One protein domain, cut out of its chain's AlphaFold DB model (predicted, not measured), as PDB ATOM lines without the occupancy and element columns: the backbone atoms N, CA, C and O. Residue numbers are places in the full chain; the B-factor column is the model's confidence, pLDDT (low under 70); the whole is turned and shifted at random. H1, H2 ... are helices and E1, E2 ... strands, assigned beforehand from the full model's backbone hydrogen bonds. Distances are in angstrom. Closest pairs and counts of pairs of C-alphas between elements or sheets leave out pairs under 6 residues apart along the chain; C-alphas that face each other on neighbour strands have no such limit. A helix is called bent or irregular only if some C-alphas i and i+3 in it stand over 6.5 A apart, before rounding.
ATOM      1  N   SER A   3      -8.008 -40.296  -7.102       92.06
ATOM      2  CA  SER A   3      -8.508 -39.814  -8.399       92.06
ATOM      3  C   SER A   3      -7.802 -40.509  -9.556       92.06
ATOM      4  O   SER A   3      -6.576 -40.602  -9.564       92.06
ATOM      5  N   THR A   4      -8.568 -40.965 -10.544       93.50
ATOM      6  CA  THR A   4      -8.059 -41.471 -11.829       93.50
ATOM      7  C   THR A   4      -8.599 -40.631 -12.985       93.50
ATOM      8  O   THR A   4      -9.678 -40.059 -12.868       93.50
ATOM      9  N   LEU A   5      -7.861 -40.537 -14.094       94.62
ATOM     10  CA  LEU A   5      -8.223 -39.706 -15.246       94.62
ATOM     11  C   LEU A   5      -8.949 -40.522 -16.323       94.62
ATOM     12  O   LEU A   5      -8.392 -41.473 -16.879       94.62
ATOM     13  N   ALA A   6     -10.156 -40.084 -16.671       95.00
ATOM     14  CA  ALA A   6     -10.843 -40.444 -17.903       95.00
ATOM     15  C   ALA A   6     -10.636 -39.303 -18.911       95.00
ATOM     16  O   ALA A   6     -11.474 -38.413 -19.062       95.00
ATOM     17  N   TYR A   7      -9.472 -39.315 -19.572       93.94
ATOM     18  CA  TYR A   7      -8.976 -38.211 -20.391       93.94
ATOM     19  C   TYR A   7      -8.393 -38.720 -21.710       93.94
ATOM     20  O   TYR A   7      -7.582 -39.648 -21.723       93.94
ATOM     21  N   GLN A   8      -8.800 -38.112 -22.826       90.81
ATOM     22  CA  GLN A   8      -8.376 -38.498 -24.177       90.81
ATOM     23  C   GLN A   8      -8.488 -40.019 -24.417       90.81
ATOM     24  O   GLN A   8      -9.593 -40.559 -24.472       90.81
ATOM     25  N   TYR A   9      -7.363 -40.736 -24.531       88.94
ATOM     26  CA  TYR A   9      -7.354 -42.173 -24.819       88.94
ATOM     27  C   TYR A   9      -8.065 -43.010 -23.736       88.94
ATOM     28  O   TYR A   9      -8.642 -44.050 -24.060       88.94
ATOM     29  N   SER A  10      -8.050 -42.564 -22.471       91.56
ATOM     30  CA  SER A  10      -8.670 -43.261 -21.335       91.56
ATOM     31  C   SER A  10     -10.090 -42.779 -21.020       91.56
ATOM     32  O   SER A  10     -10.670 -43.214 -20.028       91.56
ATOM     33  N   ARG A  11     -10.673 -41.892 -21.845       94.75
ATOM     34  CA  ARG A  11     -11.994 -41.282 -21.599       94.75
ATOM     35  C   ARG A  11     -13.125 -42.310 -21.501       94.75
ATOM     36  O   ARG A  11     -14.057 -42.117 -20.728       94.75
ATOM     37  N   LYS A  12     -13.043 -43.405 -22.258       95.19
ATOM     38  CA  LYS A  12     -14.094 -44.431 -22.321       95.19
ATOM     39  C   LYS A  12     -14.139 -45.277 -21.052       95.19
ATOM     40  O   LYS A  12     -13.103 -45.747 -20.582       95.19
ATOM     41  N   ALA A  13     -15.348 -45.556 -20.571       95.19
ATOM     42  CA  ALA A  13     -15.548 -46.458 -19.445       95.19
ATOM     43  C   ALA A  13     -14.998 -47.875 -19.744       95.19
ATOM     44  O   ALA A  13     -15.185 -48.402 -20.849       95.19
ATOM     45  N   PRO A  14     -14.316 -48.521 -18.783       94.31
ATOM     46  CA  PRO A  14     -13.850 -49.896 -18.929       94.31
ATOM     47  C   PRO A  14     -15.022 -50.876 -19.079       94.31
ATOM     48  O   PRO A  14     -16.031 -50.784 -18.389       94.31
ATOM     49  N   LYS A  15     -14.856 -51.884 -19.945       92.06
ATOM     50  CA  LYS A  15     -15.899 -52.895 -20.211       92.06
ATOM     51  C   LYS A  15     -16.085 -53.926 -19.091       92.06
ATOM     52  O   LYS A  15     -17.106 -54.603 -19.062       92.06
ATOM     53  N   VAL A  16     -15.073 -54.115 -18.239       91.94
ATOM     54  CA  VAL A  16     -15.015 -55.222 -17.263       91.94
ATOM     55  C   VAL A  16     -14.770 -54.703 -15.851       91.94
ATOM     56  O   VAL A  16     -15.578 -54.930 -14.954       91.94
ATOM     57  N   THR A  17     -13.650 -54.010 -15.643       91.19
ATOM     58  CA  THR A  17     -13.221 -53.556 -14.318       91.19
ATOM     59  C   THR A  17     -14.036 -52.354 -13.862       91.19
ATOM     60  O   THR A  17     -14.176 -51.399 -14.615       91.19
ATOM     61  N   LYS A  18     -14.514 -52.366 -12.617       94.19
ATOM     62  CA  LYS A  18     -15.184 -51.214 -11.999       94.19
ATOM     63  C   LYS A  18     -14.251 -50.520 -11.002       94.19
ATOM     64  O   LYS A  18     -13.477 -51.218 -10.341       94.19
ATOM     65  N   PRO A  19     -14.306 -49.182 -10.875       94.19
ATOM     66  CA  PRO A  19     -13.606 -48.478  -9.807       94.19
ATOM     67  C   PRO A  19     -14.048 -48.986  -8.426       94.19
ATOM     68  O   PRO A  19     -15.206 -49.352  -8.230       94.19
ATOM     69  N   GLY A  20     -13.125 -49.020  -7.463       94.31
ATOM     70  CA  GLY A  20     -13.484 -49.252  -6.062       94.31
ATOM     71  C   GLY A  20     -14.235 -48.053  -5.476       94.31
ATOM     72  O   GLY A  20     -14.130 -46.945  -5.993       94.31
ATOM     73  N   GLN A  21     -14.938 -48.241  -4.355       93.00
ATOM     74  CA  GLN A  21     -15.704 -47.168  -3.689       93.00
ATOM     75  C   GLN A  21     -14.851 -45.967  -3.248       93.00
ATOM     76  O   GLN A  21     -15.366 -44.889  -2.992       93.00
ATOM     77  N   ASN A  22     -13.534 -46.141  -3.132       94.56
ATOM     78  CA  ASN A  22     -12.593 -45.081  -2.785       94.56
ATOM     79  C   ASN A  22     -11.948 -44.409  -4.011       94.56
ATOM     80  O   ASN A  22     -11.006 -43.633  -3.824       94.56
ATOM     81  N   VAL A  23     -12.404 -44.718  -5.232       94.88
ATOM     82  CA  VAL A  23     -11.863 -44.202  -6.497       94.88
ATOM     83  C   VAL A  23     -12.872 -43.268  -7.163       94.88
ATOM     84  O   VAL A  23     -13.957 -43.701  -7.544       94.88
ATOM     85  N   GLN A  24     -12.482 -42.008  -7.361       95.12
ATOM     86  CA  GLN A  24     -13.211 -41.047  -8.192       95.12
ATOM     87  C   GLN A  24     -12.640 -41.021  -9.614       95.12
ATOM     88  O   GLN A  24     -11.426 -41.131  -9.817       95.12
ATOM     89  N   VAL A  25     -13.515 -40.849 -10.598       96.12
ATOM     90  CA  VAL A  25     -13.170 -40.763 -12.017       96.12
ATOM     91  C   VAL A  25     -13.264 -39.313 -12.449       96.12
ATOM     92  O   VAL A  25     -14.351 -38.744 -12.487       96.12
ATOM     93  N   MET A  26     -12.127 -38.720 -12.791       96.56
ATOM     94  CA  MET A  26     -12.075 -37.376 -13.339       96.56
ATOM     95  C   MET A  26     -12.379 -37.418 -14.841       96.56
ATOM     96  O   MET A  26     -11.506 -37.766 -15.640       96.56
ATOM     97  N   LEU A  27     -13.627 -37.125 -15.209       96.56
ATOM     98  CA  LEU A  27     -14.107 -37.121 -16.591       96.56
ATOM     99  C   LEU A  27     -13.933 -35.727 -17.194       96.56
ATOM    100  O   LEU A  27     -14.379 -34.742 -16.613       96.56
ATOM    101  N   CYS A  28     -13.293 -35.651 -18.357       96.19
ATOM    102  CA  CYS A  28     -12.871 -34.383 -18.945       96.19
ATOM    103  C   CYS A  28     -13.580 -34.095 -20.272       96.19
ATOM    104  O   CYS A  28     -13.795 -35.016 -21.060       96.19
ATOM    105  N   THR A  29     -13.866 -32.824 -20.556       95.00
ATOM    106  CA  THR A  29     -14.607 -32.396 -21.758       95.00
ATOM    107  C   THR A  29     -13.719 -31.837 -22.877       95.00
ATOM    108  O   THR A  29     -14.227 -31.117 -23.730       95.00
ATOM    109  N   ILE A  30     -12.397 -32.053 -22.868       93.44
ATOM    110  CA  ILE A  30     -11.424 -31.196 -23.582       93.44
ATOM    111  C   ILE A  30     -11.701 -30.992 -25.082       93.44
ATOM    112  O   ILE A  30     -11.550 -29.881 -25.582       93.44
ATOM    113  N   GLU A  31     -12.159 -32.026 -25.776       91.19
ATOM    114  CA  GLU A  31     -12.430 -32.039 -27.217       91.19
ATOM    115  C   GLU A  31     -13.746 -31.371 -27.650       91.19
ATOM    116  O   GLU A  31     -14.031 -31.314 -28.846       91.19
ATOM    117  N   LEU A  32     -14.579 -30.925 -26.706       95.25
ATOM    118  CA  LEU A  32     -15.909 -30.399 -27.016       95.25
ATOM    119  C   LEU A  32     -15.873 -28.953 -27.518       95.25
ATOM    120  O   LEU A  32     -15.061 -28.133 -27.084       95.25
ATOM    121  N   ASN A  33     -16.836 -28.636 -28.382       95.19
ATOM    122  CA  ASN A  33     -17.116 -27.280 -28.833       95.19
ATOM    123  C   ASN A  33     -17.594 -26.397 -27.671       95.19
ATOM    124  O   ASN A  33     -18.517 -26.773 -26.948       95.19
ATOM    125  N   ARG A  34     -17.038 -25.189 -27.528       96.12
ATOM    126  CA  ARG A  34     -17.452 -24.235 -26.482       96.12
ATOM    127  C   ARG A  34     -18.529 -23.243 -26.913       96.12
ATOM    128  O   ARG A  34     -18.986 -22.476 -26.074       96.12
ATOM    129  N   SER A  35     -18.960 -23.247 -28.176       95.44
ATOM    130  CA  SER A  35     -20.010 -22.333 -28.655       95.44
ATOM    131  C   SER A  35     -21.436 -22.850 -28.468       95.44
ATOM    132  O   SER A  35     -22.389 -22.109 -28.712       95.44
ATOM    133  N   LYS A  36     -21.621 -24.110 -28.053       95.94
ATOM    134  CA  LYS A  36     -22.943 -24.739 -27.913       95.94
ATOM    135  C   LYS A  36     -23.055 -25.511 -26.598       95.94
ATOM    136  O   LYS A  36     -22.076 -26.124 -26.179       95.94
ATOM    137  N   PRO A  37     -24.241 -25.540 -25.963       96.88
ATOM    138  CA  PRO A  37     -24.508 -26.470 -24.874       96.88
ATOM    139  C   PRO A  37     -24.264 -27.921 -25.298       96.88
ATOM    140  O   PRO A  37     -24.793 -28.353 -26.327       96.88
ATOM    141  N   ILE A  38     -23.547 -28.683 -24.467       97.19
ATOM    142  CA  ILE A  38     -23.140 -30.078 -24.724       97.19
ATOM    143  C   ILE A  38     -24.351 -30.946 -25.083       97.19
ATOM    144  O   ILE A  38     -24.305 -31.731 -26.026       97.19
ATOM    145  N   VAL A  39     -25.463 -30.771 -24.363       95.62
ATOM    146  CA  VAL A  39     -26.703 -31.540 -24.565       95.62
ATOM    147  C   VAL A  39     -27.332 -31.328 -25.948       95.62
ATOM    148  O   VAL A  39     -28.023 -32.205 -26.458       95.62
ATOM    149  N   SER A  40     -27.095 -30.167 -26.561       93.75
ATOM    150  CA  SER A  40     -27.700 -29.761 -27.836       93.75
ATOM    151  C   SER A  40     -26.748 -29.863 -29.025       93.75
ATOM    152  O   SER A  40     -27.164 -29.648 -30.163       93.75
ATOM    153  N   ASP A  41     -25.474 -30.169 -28.777       96.19
ATOM    154  CA  ASP A  41     -24.450 -30.226 -29.805       96.19
ATOM    155  C   ASP A  41     -24.247 -31.664 -30.317       96.19
ATOM    156  O   ASP A  41     -23.726 -32.511 -29.587       96.19
ATOM    157  N   PRO A  42     -24.579 -31.966 -31.588       94.31
ATOM    158  CA  PRO A  42     -24.399 -33.305 -32.143       94.31
ATOM    159  C   PRO A  42     -22.952 -33.805 -32.087       94.31
ATOM    160  O   PRO A  42     -22.726 -35.014 -32.003       94.31
ATOM    161  N   THR A  43     -21.961 -32.903 -32.105       95.56
ATOM    162  CA  THR A  43     -20.542 -33.297 -32.040       95.56
ATOM    163  C   THR A  43     -20.144 -33.842 -30.663       95.56
ATOM    164  O   THR A  43     -19.202 -34.628 -30.545       95.56
ATOM    165  N   SER A  44     -20.946 -33.542 -29.637       96.44
ATOM    166  CA  SER A  44     -20.759 -33.992 -28.257       96.44
ATOM    167  C   SER A  44     -21.331 -35.393 -27.970       96.44
ATOM    168  O   SER A  44     -21.165 -35.915 -26.866       96.44
ATOM    169  N   ALA A  45     -21.952 -36.065 -28.949       96.25
ATOM    170  CA  ALA A  45     -22.615 -37.363 -28.755       96.25
ATOM    171  C   ALA A  45     -21.698 -38.460 -28.177       96.25
ATOM    172  O   ALA A  45     -22.127 -39.274 -27.352       96.25
ATOM    173  N   SER A  46     -20.421 -38.479 -28.580       95.81
ATOM    174  CA  SER A  46     -19.458 -39.456 -28.052       95.81
ATOM    175  C   SER A  46     -19.171 -39.244 -26.563       95.81
ATOM    176  O   SER A  46     -19.056 -40.215 -25.821       95.81
ATOM    177  N   PHE A  47     -19.118 -37.989 -26.115       96.75
ATOM    178  CA  PHE A  47     -18.915 -37.645 -24.712       96.75
ATOM    179  C   PHE A  47     -20.158 -37.960 -23.874       96.75
ATOM    180  O   PHE A  47     -20.031 -38.564 -22.815       96.75
ATOM    181  N   LEU A  48     -21.359 -37.642 -24.373       96.94
ATOM    182  CA  LEU A  48     -22.619 -38.006 -23.709       96.94
ATOM    183  C   LEU A  48     -22.739 -39.523 -23.504       96.94
ATOM    184  O   LEU A  48     -23.181 -39.977 -22.450       96.94
ATOM    185  N   THR A  49     -22.292 -40.305 -24.492       96.31
ATOM    186  CA  THR A  49     -22.221 -41.767 -24.377       96.31
ATOM    187  C   THR A  49     -21.246 -42.179 -23.276       96.31
ATOM    188  O   THR A  49     -21.619 -42.949 -22.395       96.31
ATOM    189  N   ASP A  50     -20.022 -41.646 -23.280       95.88
ATOM    190  CA  ASP A  50     -19.012 -41.986 -22.272       95.88
ATOM    191  C   ASP A  50     -19.464 -41.598 -20.853       95.88
ATOM    192  O   ASP A  50     -19.303 -42.390 -19.925       95.88
ATOM    193  N   MET A  51     -20.093 -40.432 -20.686       96.38
ATOM    194  CA  MET A  51     -20.678 -39.980 -19.421       96.38
ATOM    195  C   MET A  51     -21.743 -40.960 -18.910       96.38
ATOM    196  O   MET A  51     -21.694 -41.377 -17.752       96.38
ATOM    197  N   ALA A  52     -22.669 -41.377 -19.779       96.12
ATOM    198  CA  ALA A  52     -23.707 -42.339 -19.427       96.12
ATOM    199  C   ALA A  52     -23.127 -43.723 -19.081       96.12
ATOM    200  O   ALA A  52     -23.589 -44.358 -18.135       96.12
ATOM    201  N   GLU A  53     -22.112 -44.204 -19.807       96.56
ATOM    202  CA  GLU A  53     -21.452 -45.479 -19.495       96.56
ATOM    203  C   GLU A  53     -20.683 -45.428 -18.166       96.56
ATOM    204  O   GLU A  53     -20.738 -46.388 -17.396       96.56
ATOM    205  N   TRP A  54     -20.019 -44.311 -17.851       96.38
ATOM    206  CA  TRP A  54     -19.394 -44.114 -16.540       96.38
ATOM    207  C   TRP A  54     -20.426 -44.107 -15.410       96.38
ATOM    208  O   TRP A  54     -20.229 -44.803 -14.411       96.38
ATOM    209  N   GLY A  55     -21.556 -43.419 -15.602       94.75
ATOM    210  CA  GLY A  55     -22.652 -43.377 -14.630       94.75
ATOM    211  C   GLY A  55     -23.291 -44.742 -14.341       94.75
ATOM    212  O   GLY A  55     -23.905 -44.928 -13.296       94.75
ATOM    213  N   LYS A  56     -23.117 -45.747 -15.213       94.44
ATOM    214  CA  LYS A  56     -23.563 -47.132 -14.947       94.44
ATOM    215  C   LYS A  56     -22.640 -47.905 -14.002       94.44
ATOM    216  O   LYS A  56     -23.037 -48.964 -13.505       94.44
ATOM    217  N   ILE A  57     -21.392 -47.467 -13.820       94.94
ATOM    218  CA  ILE A  57     -20.365 -48.245 -13.108       94.94
ATOM    219  C   ILE A  57     -19.796 -47.559 -11.866       94.94
ATOM    220  O   ILE A  57     -19.144 -48.246 -11.079       94.94
ATOM    221  N   THR A  58     -20.029 -46.260 -11.675       93.69
ATOM    222  CA  THR A  58     -19.632 -45.522 -10.469       93.69
ATOM    223  C   THR A  58     -20.504 -44.285 -10.254       93.69
ATOM    224  O   THR A  58     -20.909 -43.644 -11.220       93.69
ATOM    225  N   ASP A  59     -20.712 -43.921  -8.988       91.44
ATOM    226  CA  ASP A  59     -21.345 -42.660  -8.574       91.44
ATOM    227  C   ASP A  59     -20.305 -41.561  -8.257       91.44
ATOM    228  O   ASP A  59     -20.654 -40.421  -7.960       91.44
ATOM    229  N   HIS A  60     -19.006 -41.888  -8.306       94.31
ATOM    230  CA  HIS A  60     -17.905 -40.974  -7.981       94.31
ATOM    231  C   HIS A  60     -17.280 -40.387  -9.249       94.31
ATOM    232  O   HIS A  60     -16.147 -40.719  -9.607       94.31
ATOM    233  N   ILE A  61     -18.026 -39.537  -9.955       96.19
ATOM    234  CA  ILE A  61     -17.515 -38.795 -11.114       96.19
ATOM    235  C   ILE A  61     -17.164 -37.371 -10.678       96.19
ATOM    236  O   ILE A  61     -18.010 -36.648 -10.156       96.19
ATOM    237  N   TYR A  62     -15.920 -36.972 -10.942       95.50
ATOM    238  CA  TYR A  62     -15.436 -35.604 -10.796       95.50
ATOM    239  C   TYR A  62     -15.312 -34.979 -12.185       95.50
ATOM    240  O   TYR A  62     -14.498 -35.408 -12.998       95.50
ATOM    241  N   LEU A  63     -16.126 -33.983 -12.506       96.25
ATOM    242  CA  LEU A  63     -16.044 -33.343 -13.809       96.25
ATOM    243  C   LEU A  63     -14.864 -32.373 -13.873       96.25
ATOM    244  O   LEU A  63     -14.763 -31.479 -13.038       96.25
ATOM    245  N   TRP A  64     -14.046 -32.480 -14.914       96.62
ATOM    246  CA  TRP A  64     -13.111 -31.440 -15.333       96.62
ATOM    247  C   TRP A  64     -13.601 -30.814 -16.646       96.62
ATOM    248  O   TRP A  64     -13.481 -31.404 -17.721       96.62
ATOM    249  N   ASP A  65     -14.180 -29.618 -16.555       95.69
ATOM    250  CA  ASP A  65     -14.698 -28.872 -17.705       95.69
ATOM    251  C   ASP A  65     -13.819 -27.658 -18.030       95.69
ATOM    252  O   ASP A  65     -13.102 -27.149 -17.166       95.69
ATOM    253  N   TYR A  66     -13.869 -27.196 -19.278       94.69
ATOM    254  CA  TYR A  66     -13.015 -26.130 -19.801       94.69
ATOM    255  C   TYR A  66     -13.866 -24.984 -20.343       94.69
ATOM    256  O   TYR A  66     -14.705 -25.175 -21.221       94.69
ATOM    257  N   THR A  67     -13.610 -23.768 -19.861       92.62
ATOM    258  CA  THR A  67     -14.377 -22.559 -20.229       92.62
ATOM    259  C   THR A  67     -13.481 -21.419 -20.729       92.62
ATOM    260  O   THR A  67     -13.880 -20.251 -20.736       92.62
ATOM    261  N   VAL A  68     -12.263 -21.771 -21.143       93.19
ATOM    262  CA  VAL A  68     -11.135 -20.879 -21.428       93.19
ATOM    263  C   VAL A  68     -10.488 -21.216 -22.771       93.19
ATOM    264  O   VAL A  68     -10.588 -22.347 -23.240       93.19
ATOM    265  N   ASN A  69      -9.782 -20.242 -23.346       94.44
ATOM    266  CA  ASN A  69      -8.805 -20.444 -24.408       94.44
ATOM    267  C   ASN A  69      -7.381 -20.392 -23.824       94.44
ATOM    268  O   ASN A  69      -6.940 -19.352 -23.339       94.44
ATOM    269  N   PHE A  70      -6.663 -21.511 -23.825       93.12
ATOM    270  CA  PHE A  70      -5.332 -21.629 -23.224       93.12
ATOM    271  C   PHE A  70      -4.240 -20.947 -24.050       93.12
ATOM    272  O   PHE A  70      -3.350 -20.294 -23.495       93.12
ATOM    273  N   ALA A  71      -4.326 -21.059 -25.378       92.12
ATOM    274  CA  ALA A  71      -3.373 -20.421 -26.282       92.12
ATOM    275  C   ALA A  71      -3.561 -18.896 -26.338       92.12
ATOM    276  O   ALA A  71      -2.608 -18.173 -26.630       92.12
ATOM    277  N   HIS A  72      -4.769 -18.415 -26.029       95.00
ATOM    278  CA  HIS A  72      -5.148 -17.006 -26.095       95.00
ATOM    279  C   HIS A  72      -6.081 -16.620 -24.935       95.00
ATOM    280  O   HIS A  72      -7.235 -16.252 -25.150       95.00
ATOM    281  N   SER A  73      -5.591 -16.668 -23.693       95.56
ATOM    282  CA  SER A  73      -6.378 -16.408 -22.470       95.56
ATOM    283  C   SER A  73      -6.996 -15.008 -22.415       95.56
ATOM    284  O   SER A  73      -8.000 -14.793 -21.737       95.56
ATOM    285  N   ILE A  74      -6.423 -14.057 -23.154       95.50
ATOM    286  CA  ILE A  74      -6.953 -12.700 -23.308       95.50
ATOM    287  C   ILE A  74      -7.905 -12.539 -24.504       95.50
ATOM    288  O   ILE A  74      -8.485 -11.481 -24.651       95.50
ATOM    289  N   SER A  75      -8.088 -13.529 -25.381       96.25
ATOM    290  CA  SER A  75      -8.937 -13.385 -26.577       96.25
ATOM    291  C   SER A  75     -10.434 -13.449 -26.241       96.25
ATOM    292  O   SER A  75     -10.799 -14.232 -25.365       96.25
ATOM    293  N   PRO A  76     -11.317 -12.724 -26.968       97.12
ATOM    294  CA  PRO A  76     -12.768 -12.869 -26.861       97.12
ATOM    295  C   PRO A  76     -13.198 -14.338 -26.963       97.12
ATOM    296  O   PRO A  76     -12.791 -15.034 -27.897       97.12
ATOM    297  N   PHE A  77     -14.006 -14.805 -26.005       96.50
ATOM    298  CA  PHE A  77     -14.391 -16.214 -25.884       96.50
ATOM    299  C   PHE A  77     -15.858 -16.358 -25.426       96.50
ATOM    300  O   PHE A  77     -16.123 -16.645 -24.254       96.50
ATOM    301  N   PRO A  78     -16.832 -16.132 -26.332       95.44
ATOM    302  CA  PRO A  78     -18.247 -15.995 -25.982       95.44
ATOM    303  C   PRO A  78     -18.923 -17.348 -25.723       95.44
ATOM    304  O   PRO A  78     -19.590 -17.908 -26.590       95.44
ATOM    305  N   ASN A  79     -18.751 -17.883 -24.514       95.44
ATOM    306  CA  ASN A  79     -19.315 -19.174 -24.103       95.44
ATOM    307  C   ASN A  79     -20.252 -19.101 -22.884       95.44
ATOM    308  O   ASN A  79     -20.595 -20.142 -22.318       95.44
ATOM    309  N   TYR A  80     -20.676 -17.904 -22.468       94.38
ATOM    310  CA  TYR A  80     -21.484 -17.691 -21.259       94.38
ATOM    311  C   TYR A  80     -22.814 -18.450 -21.280       94.38
ATOM    312  O   TYR A  80     -23.157 -19.111 -20.298       94.38
ATOM    313  N   HIS A  81     -23.513 -18.442 -22.418       95.25
ATOM    314  CA  HIS A  81     -24.771 -19.170 -22.623       95.25
ATOM    315  C   HIS A  81     -24.648 -20.685 -22.466       95.25
ATOM    316  O   HIS A  81     -25.654 -21.362 -22.265       95.25
ATOM    317  N   THR A  82     -23.439 -21.241 -22.560       96.81
ATOM    318  CA  THR A  82     -23.218 -22.685 -22.413       96.81
ATOM    319  C   THR A  82     -23.043 -23.114 -20.959       96.81
ATOM    320  O   THR A  82     -23.312 -24.269 -20.634       96.81
ATOM    321  N   LEU A  83     -22.646 -22.196 -20.068       97.12
ATOM    322  CA  LEU A  83     -22.217 -22.531 -18.707       97.12
ATOM    323  C   LEU A  83     -23.337 -23.189 -17.895       97.12
ATOM    324  O   LEU A  83     -23.152 -24.280 -17.355       97.12
ATOM    325  N   GLN A  84     -24.514 -22.561 -17.832       97.69
ATOM    326  CA  GLN A  84     -25.648 -23.101 -17.080       97.69
ATOM    327  C   GLN A  84     -26.194 -24.403 -17.683       97.69
ATOM    328  O   GLN A  84     -26.302 -25.373 -16.934       97.69
ATOM    329  N   PRO A  85     -26.506 -24.488 -18.991       97.69
ATOM    330  CA  PRO A  85     -26.961 -25.739 -19.595       97.69
ATOM    331  C   PRO A  85     -25.996 -26.910 -19.383       97.69
ATOM    332  O   PRO A  85     -26.439 -28.031 -19.141       97.69
ATOM    333  N   ASN A  86     -24.685 -26.659 -19.435       97.38
ATOM    334  CA  ASN A  86     -23.684 -27.689 -19.184       97.38
ATOM    335  C   ASN A  86     -23.692 -28.115 -17.709       97.38
ATOM    336  O   ASN A  86     -23.769 -29.306 -17.429       97.38
ATOM    337  N   ILE A  87     -23.688 -27.175 -16.757       97.12
ATOM    338  CA  ILE A  87     -23.779 -27.505 -15.322       97.12
ATOM    339  C   ILE A  87     -25.065 -28.292 -15.020       97.12
ATOM    340  O   ILE A  87     -25.000 -29.313 -14.336       97.12
ATOM    341  N   LEU A  88     -26.210 -27.882 -15.577       97.00
ATOM    342  CA  LEU A  88     -27.481 -28.596 -15.428       97.00
ATOM    343  C   LEU A  88     -27.385 -30.033 -15.945       97.00
ATOM    344  O   LEU A  88     -27.665 -30.950 -15.175       97.00
ATOM    345  N   LEU A  89     -26.885 -30.235 -17.172       96.56
ATOM    346  CA  LEU A  89     -26.666 -31.563 -17.758       96.56
ATOM    347  C   LEU A  89     -25.925 -32.495 -16.789       96.56
ATOM    348  O   LEU A  89     -26.339 -33.633 -16.575       96.56
ATOM    349  N   PHE A  90     -24.832 -32.027 -16.192       95.69
ATOM    350  CA  PHE A  90     -24.037 -32.840 -15.274       95.69
ATOM    351  C   PHE A  90     -24.775 -33.137 -13.968       95.69
ATOM    352  O   PHE A  90     -24.818 -34.291 -13.533       95.69
ATOM    353  N   THR A  91     -25.424 -32.131 -13.380       93.75
ATOM    354  CA  THR A  91     -26.176 -32.313 -12.130       93.75
ATOM    355  C   THR A  91     -27.380 -33.245 -12.291       93.75
ATOM    356  O   THR A  91     -27.636 -34.058 -11.401       93.75
ATOM    357  N   GLU A  92     -28.063 -33.206 -13.441       94.06
ATOM    358  CA  GLU A  92     -29.148 -34.126 -13.814       94.06
ATOM    359  C   GLU A  92     -28.656 -35.571 -14.002       94.06
ATOM    360  O   GLU A  92     -29.413 -36.518 -13.797       94.06
ATOM    361  N   ASN A  93     -27.370 -35.752 -14.318       94.06
ATOM    362  CA  ASN A  93     -26.704 -37.052 -14.432       94.06
ATOM    363  C   ASN A  93     -25.962 -37.466 -13.143       94.06
ATOM    364  O   ASN A  93     -25.083 -38.323 -13.184       94.06
ATOM    365  N   ASN A  94     -26.324 -36.887 -11.991       91.25
ATOM    366  CA  ASN A  94     -25.733 -37.157 -10.670       91.25
ATOM    367  C   ASN A  94     -24.232 -36.832 -10.536       91.25
ATOM    368  O   ASN A  94     -23.597 -37.249  -9.569       91.25
ATOM    369  N   ILE A  95     -23.668 -36.031 -11.441       94.81
ATOM    370  CA  ILE A  95     -22.291 -35.542 -11.352       94.81
ATOM    371  C   ILE A  95     -22.329 -34.208 -10.605       94.81
ATOM    372  O   ILE A  95     -22.906 -33.241 -11.095       94.81
ATOM    373  N   ARG A  96     -21.789 -34.175  -9.381       89.50
ATOM    374  CA  ARG A  96     -21.879 -33.004  -8.477       89.50
ATOM    375  C   ARG A  96     -20.532 -32.443  -8.039       89.50
ATOM    376  O   ARG A  96     -20.482 -31.372  -7.443       89.50
ATOM    377  N   GLU A  97     -19.443 -33.139  -8.337       93.44
ATOM    378  CA  GLU A  97     -18.089 -32.636  -8.134       93.44
ATOM    379  C   GLU A  97     -17.617 -32.002  -9.446       93.44
ATOM    380  O   GLU A  97     -17.626 -32.658 -10.486       93.44
ATOM    381  N   HIS A  98     -17.220 -30.728  -9.411       94.50
ATOM    382  CA  HIS A  98     -16.844 -29.968 -10.606       94.50
ATOM    383  C   HIS A  98     -15.548 -29.190 -10.411       94.50
ATOM    384  O   HIS A  98     -15.366 -28.474  -9.426       94.50
ATOM    385  N   PHE A  99     -14.659 -29.310 -11.384       95.00
ATOM    386  CA  PHE A  99     -13.544 -28.421 -11.624       95.00
ATOM    387  C   PHE A  99     -13.799 -27.710 -12.951       95.00
ATOM    388  O   PHE A  99     -13.642 -28.282 -14.027       95.00
ATOM    389  N   GLN A 100     -14.254 -26.464 -12.851       95.31
ATOM    390  CA  GLN A 100     -14.502 -25.586 -13.989       95.31
ATOM    391  C   GLN A 100     -13.217 -24.813 -14.282       95.31
ATOM    392  O   GLN A 100     -12.956 -23.776 -13.669       95.31
ATOM    393  N   GLN A 101     -12.372 -25.338 -15.168       94.38
ATOM    394  CA  GLN A 101     -11.119 -24.683 -15.509       94.38
ATOM    395  C   GLN A 101     -11.407 -23.461 -16.382       94.38
ATOM    396  O   GLN A 101     -11.862 -23.564 -17.525       94.38
ATOM    397  N   THR A 102     -11.161 -22.288 -15.806       91.50
ATOM    398  CA  THR A 102     -11.454 -20.989 -16.404       91.50
ATOM    399  C   THR A 102     -10.288 -20.019 -16.233       91.50
ATOM    400  O   THR A 102      -9.328 -20.297 -15.510       91.50
ATOM    401  N   ASN A 103     -10.381 -18.871 -16.901       89.12
ATOM    402  CA  ASN A 103      -9.466 -17.755 -16.709       89.12
ATOM    403  C   ASN A 103      -9.610 -17.175 -15.301       89.12
ATOM    404  O   ASN A 103     -10.714 -16.884 -14.853       89.12
ATOM    405  N   THR A 104      -8.486 -16.951 -14.627       89.00
ATOM    406  CA  THR A 104      -8.445 -16.319 -13.294       89.00
ATOM    407  C   THR A 104      -7.409 -15.199 -13.203       89.00
ATOM    408  O   THR A 104      -7.269 -14.571 -12.156       89.00
ATOM    409  N   GLY A 105      -6.661 -14.955 -14.283       93.25
ATOM    410  CA  GLY A 105      -5.670 -13.892 -14.339       93.25
ATOM    411  C   GLY A 105      -6.301 -12.548 -14.682       93.25
ATOM    412  O   GLY A 105      -7.197 -12.471 -15.519       93.25
ATOM    413  N   ASN A 106      -5.781 -11.473 -14.089       93.56
ATOM    414  CA  ASN A 106      -6.181 -10.111 -14.442       93.56
ATOM    415  C   ASN A 106      -6.079  -9.879 -15.957       93.56
ATOM    416  O   ASN A 106      -5.092 -10.285 -16.579       93.56
ATOM    417  N   ALA A 107      -7.061  -9.172 -16.518       94.88
ATOM    418  CA  ALA A 107      -7.192  -8.865 -17.946       94.88
ATOM    419  C   ALA A 107      -7.383 -10.067 -18.882       94.88
ATOM    420  O   ALA A 107      -7.541  -9.866 -20.084       94.88
ATOM    421  N   HIS A 108      -7.408 -11.304 -18.375       96.25
ATOM    422  CA  HIS A 108      -7.949 -12.411 -19.154       96.25
ATOM    423  C   HIS A 108      -9.417 -12.147 -19.472       96.25
ATOM    424  O   HIS A 108     -10.099 -11.424 -18.745       96.25
ATOM    425  N   GLU A 109      -9.906 -12.746 -20.556       95.81
ATOM    426  CA  GLU A 109     -11.255 -12.484 -21.052       95.81
ATOM    427  C   GLU A 109     -12.303 -12.692 -19.950       95.81
ATOM    428  O   GLU A 109     -12.519 -13.820 -19.502       95.81
ATOM    429  N   PHE A 110     -12.867 -11.568 -19.475       96.00
ATOM    430  CA  PHE A 110     -13.924 -11.469 -18.460       96.00
ATOM    431  C   PHE A 110     -13.774 -12.458 -17.293       96.00
ATOM    432  O   PHE A 110     -14.754 -13.033 -16.809       96.00
ATOM    433  N   SER A 111     -12.539 -12.650 -16.825       95.25
ATOM    434  CA  SER A 111     -12.193 -13.666 -15.826       95.25
ATOM    435  C   SER A 111     -13.011 -13.540 -14.538       95.25
ATOM    436  O   SER A 111     -13.483 -14.533 -13.983       95.25
ATOM    437  N   GLU A 112     -13.258 -12.306 -14.109       95.94
ATOM    438  CA  GLU A 112     -13.992 -11.949 -12.905       95.94
ATOM    439  C   GLU A 112     -15.480 -12.271 -13.060       95.94
ATOM    440  O   GLU A 112     -16.065 -12.915 -12.189       95.94
ATOM    441  N   LEU A 113     -16.079 -11.902 -14.200       96.94
ATOM    442  CA  LEU A 113     -17.481 -12.199 -14.505       96.94
ATOM    443  C   LEU A 113     -17.698 -13.709 -14.643       96.94
ATOM    444  O   LEU A 113     -18.634 -14.256 -14.063       96.94
ATOM    445  N   LYS A 114     -16.826 -14.399 -15.384       95.81
ATOM    446  CA  LYS A 114     -16.928 -15.842 -15.619       95.81
ATOM    447  C   LYS A 114     -16.776 -16.621 -14.311       95.81
ATOM    448  O   LYS A 114     -17.592 -17.494 -14.023       95.81
ATOM    449  N   SER A 115     -15.811 -16.237 -13.472       95.56
ATOM    450  CA  SER A 115     -15.643 -16.793 -12.123       95.56
ATOM    451  C   SER A 115     -16.867 -16.534 -11.241       95.56
ATOM    452  O   SER A 115     -17.325 -17.437 -10.537       95.56
ATOM    453  N   TYR A 116     -17.446 -15.331 -11.310       97.25
ATOM    454  CA  TYR A 116     -18.655 -14.979 -10.567       97.25
ATOM    455  C   TYR A 116     -19.853 -15.846 -10.981       97.25
ATOM    456  O   TYR A 116     -20.471 -16.476 -10.120       97.25
ATOM    457  N   ILE A 117     -20.123 -15.966 -12.286       97.62
ATOM    458  CA  ILE A 117     -21.200 -16.807 -12.833       97.62
ATOM    459  C   ILE A 117     -21.014 -18.267 -12.417       97.62
ATOM    460  O   ILE A 117     -21.932 -18.868 -11.857       97.62
ATOM    461  N   LEU A 118     -19.822 -18.833 -12.638       97.12
ATOM    462  CA  LEU A 118     -19.527 -20.223 -12.293       97.12
ATOM    463  C   LEU A 118     -19.708 -20.478 -10.793       97.12
ATOM    464  O   LEU A 118     -20.325 -21.471 -10.421       97.12
ATOM    465  N   SER A 119     -19.251 -19.569  -9.925       96.25
ATOM    466  CA  SER A 119     -19.418 -19.722  -8.472       96.25
ATOM    467  C   SER A 119     -20.891 -19.767  -8.045       96.25
ATOM    468  O   SER A 119     -21.270 -20.589  -7.208       96.25
ATOM    469  N   LYS A 120     -21.746 -18.936  -8.658       97.69
ATOM    470  CA  LYS A 120     -23.187 -18.888  -8.376       97.69
ATOM    471  C   LYS A 120     -23.906 -20.118  -8.925       97.69
ATOM    472  O   LYS A 120     -24.743 -20.681  -8.225       97.69
ATOM    473  N   LEU A 121     -23.557 -20.562 -10.133       97.44
ATOM    474  CA  LEU A 121     -24.167 -21.733 -10.770       97.44
ATOM    475  C   LEU A 121     -23.753 -23.053 -10.118       97.44
ATOM    476  O   LEU A 121     -24.580 -23.950  -9.996       97.44
ATOM    477  N   LEU A 122     -22.509 -23.177  -9.649       95.88
ATOM    478  CA  LEU A 122     -22.075 -24.349  -8.881       95.88
ATOM    479  C   LEU A 122     -22.795 -24.449  -7.528       95.88
ATOM    480  O   LEU A 122     -22.984 -25.549  -7.017       95.88
ATOM    481  N   TRP A 123     -23.224 -23.317  -6.960       96.19
ATOM    482  CA  TRP A 123     -24.065 -23.291  -5.761       96.19
ATOM    483  C   TRP A 123     -25.546 -23.561  -6.069       96.19
ATOM    484  O   TRP A 123     -26.206 -24.308  -5.349       96.19
ATOM    485  N   ASN A 124     -26.078 -22.948  -7.130       96.88
ATOM    486  CA  ASN A 124     -27.455 -23.113  -7.587       96.88
ATOM    487  C   ASN A 124     -27.522 -23.151  -9.129       96.88
ATOM    488  O   ASN A 124     -27.612 -22.095  -9.761       96.88
ATOM    489  N   PRO A 125     -27.554 -24.350  -9.741       95.81
ATOM    490  CA  PRO A 125     -27.616 -24.509 -11.196       95.81
ATOM    491  C   PRO A 125     -28.847 -23.874 -11.853       95.81
ATOM    492  O   PRO A 125     -28.800 -23.514 -13.025       95.81
ATOM    493  N   ALA A 126     -29.941 -23.709 -11.103       95.69
ATOM    494  CA  ALA A 126     -31.194 -23.125 -11.581       95.69
ATOM    495  C   ALA A 126     -31.276 -21.598 -11.377       95.69
ATOM    496  O   ALA A 126     -32.348 -21.017 -11.539       95.69
ATOM    497  N   ALA A 127     -30.182 -20.943 -10.972       97.62
ATOM    498  CA  ALA A 127     -30.159 -19.496 -10.786       97.62
ATOM    499  C   ALA A 127     -30.393 -18.736 -12.103       97.62
ATOM    500  O   ALA A 127     -30.036 -19.205 -13.183       97.62
TER     501      ALA A 127
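What this domain is: This is residues 3 to 127 of the 447 residues of an uncharacterized protein of Saprospirales bacterium (UniProt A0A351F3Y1). Picture a twisted, parallel four-stranded sheet with H1 and H2 over one face, H1 over E2 and H2 over E3 and E4; H3 packs beside H2 at the E4 edge. Loops reach the two far ends of the outline, Val 16 in the long link from E1 to E2 and Ala 107 in the short link from E4 to H3. The printed part has 125 residues, with three named helices and four named strands in the order E1 E2 H1 E3 H2 E4 H3, and the sheet order is E1 E2 E3 E4. The class is mixed, helices and strands, with 61 residues, under half, in named elements. The whole is compact, with a radius of gyration of the C-alphas of 14.8 A, yet elongated, spanning 46 by 28 by 26 A.

How they stand to each other: Start at the inner strands E2, residues 23 to 28, and E3, residues 61 to 66; they are parallel at 24 degrees, with N 62 and O 25 within hydrogen-bond range at 2.8 A. Edge strand E1, residues 3 to 6, is parallel to E2 at 37 degrees; look at N 6 and O 26, 2.9 A apart. Edge strand E4, residues 97 to 101, is parallel to E3 at 17 degrees, with N 99 and O 63 at 2.7 A. The sheet is only just strongly twisted, its C-alphas up to 4.5 A off the best plane. H1, residues 42 to 55, is on the sheet; its closest C-alphas to E2 are those of Leu 27 and Met 51, 7.7 A apart. H2, residues 80 to 92, is on the same face as H1, over E3 and E4, at a height over the sheet of 10.5 A, and runs along the strands, at 14 degrees to E4 on the local plane. E2, H1, E3 and E3, H2, E4 are strand-helix-strand units, two parallel neighbour strands joined through a helix, each with a right-handed crossover. H3, residues 111 to 123, only grazes the sheet with residues 115 to 122. H3 touches H2 at a shallow tilt of 24 degrees, the same way; their closest C-alphas are those of Gln 84 and Leu 121, 6.6 A apart. H1 is apart from H2 and H3. Every O i to N i+4 pair is within hydrogen-bond range in H3, against 8 of 10 in H1 and 7 of 9 in H2.

Where its parts are: Find C-alpha 3 at (-8.508, -39.814, -8.399), where E1 begins. E2 is 15.9 A long, E3 16.0 A and E4 12.9 A. H1 runs 20.3 A from C-alpha 42 at (-24.399, -33.305, -32.143); it is irregular, with C-alphas 43 and 46 7.4 A apart. H2, 19.6 A, is only just irregular, with C-alphas 81 and 84 6.9 A apart. H3, 18.3 A, ends at C-alpha 123 at (-24.065, -23.291, -5.761).

The domain as a whole: The C-alphas farthest apart, those of Val 16 and Ala 107, are 47.0 A apart. The printed part has no cut. The links E1 to E2, E2 to H1 and E3 to H2 are long. The mean pLDDT of the printed part is 95.0, and no printed residue is under 70.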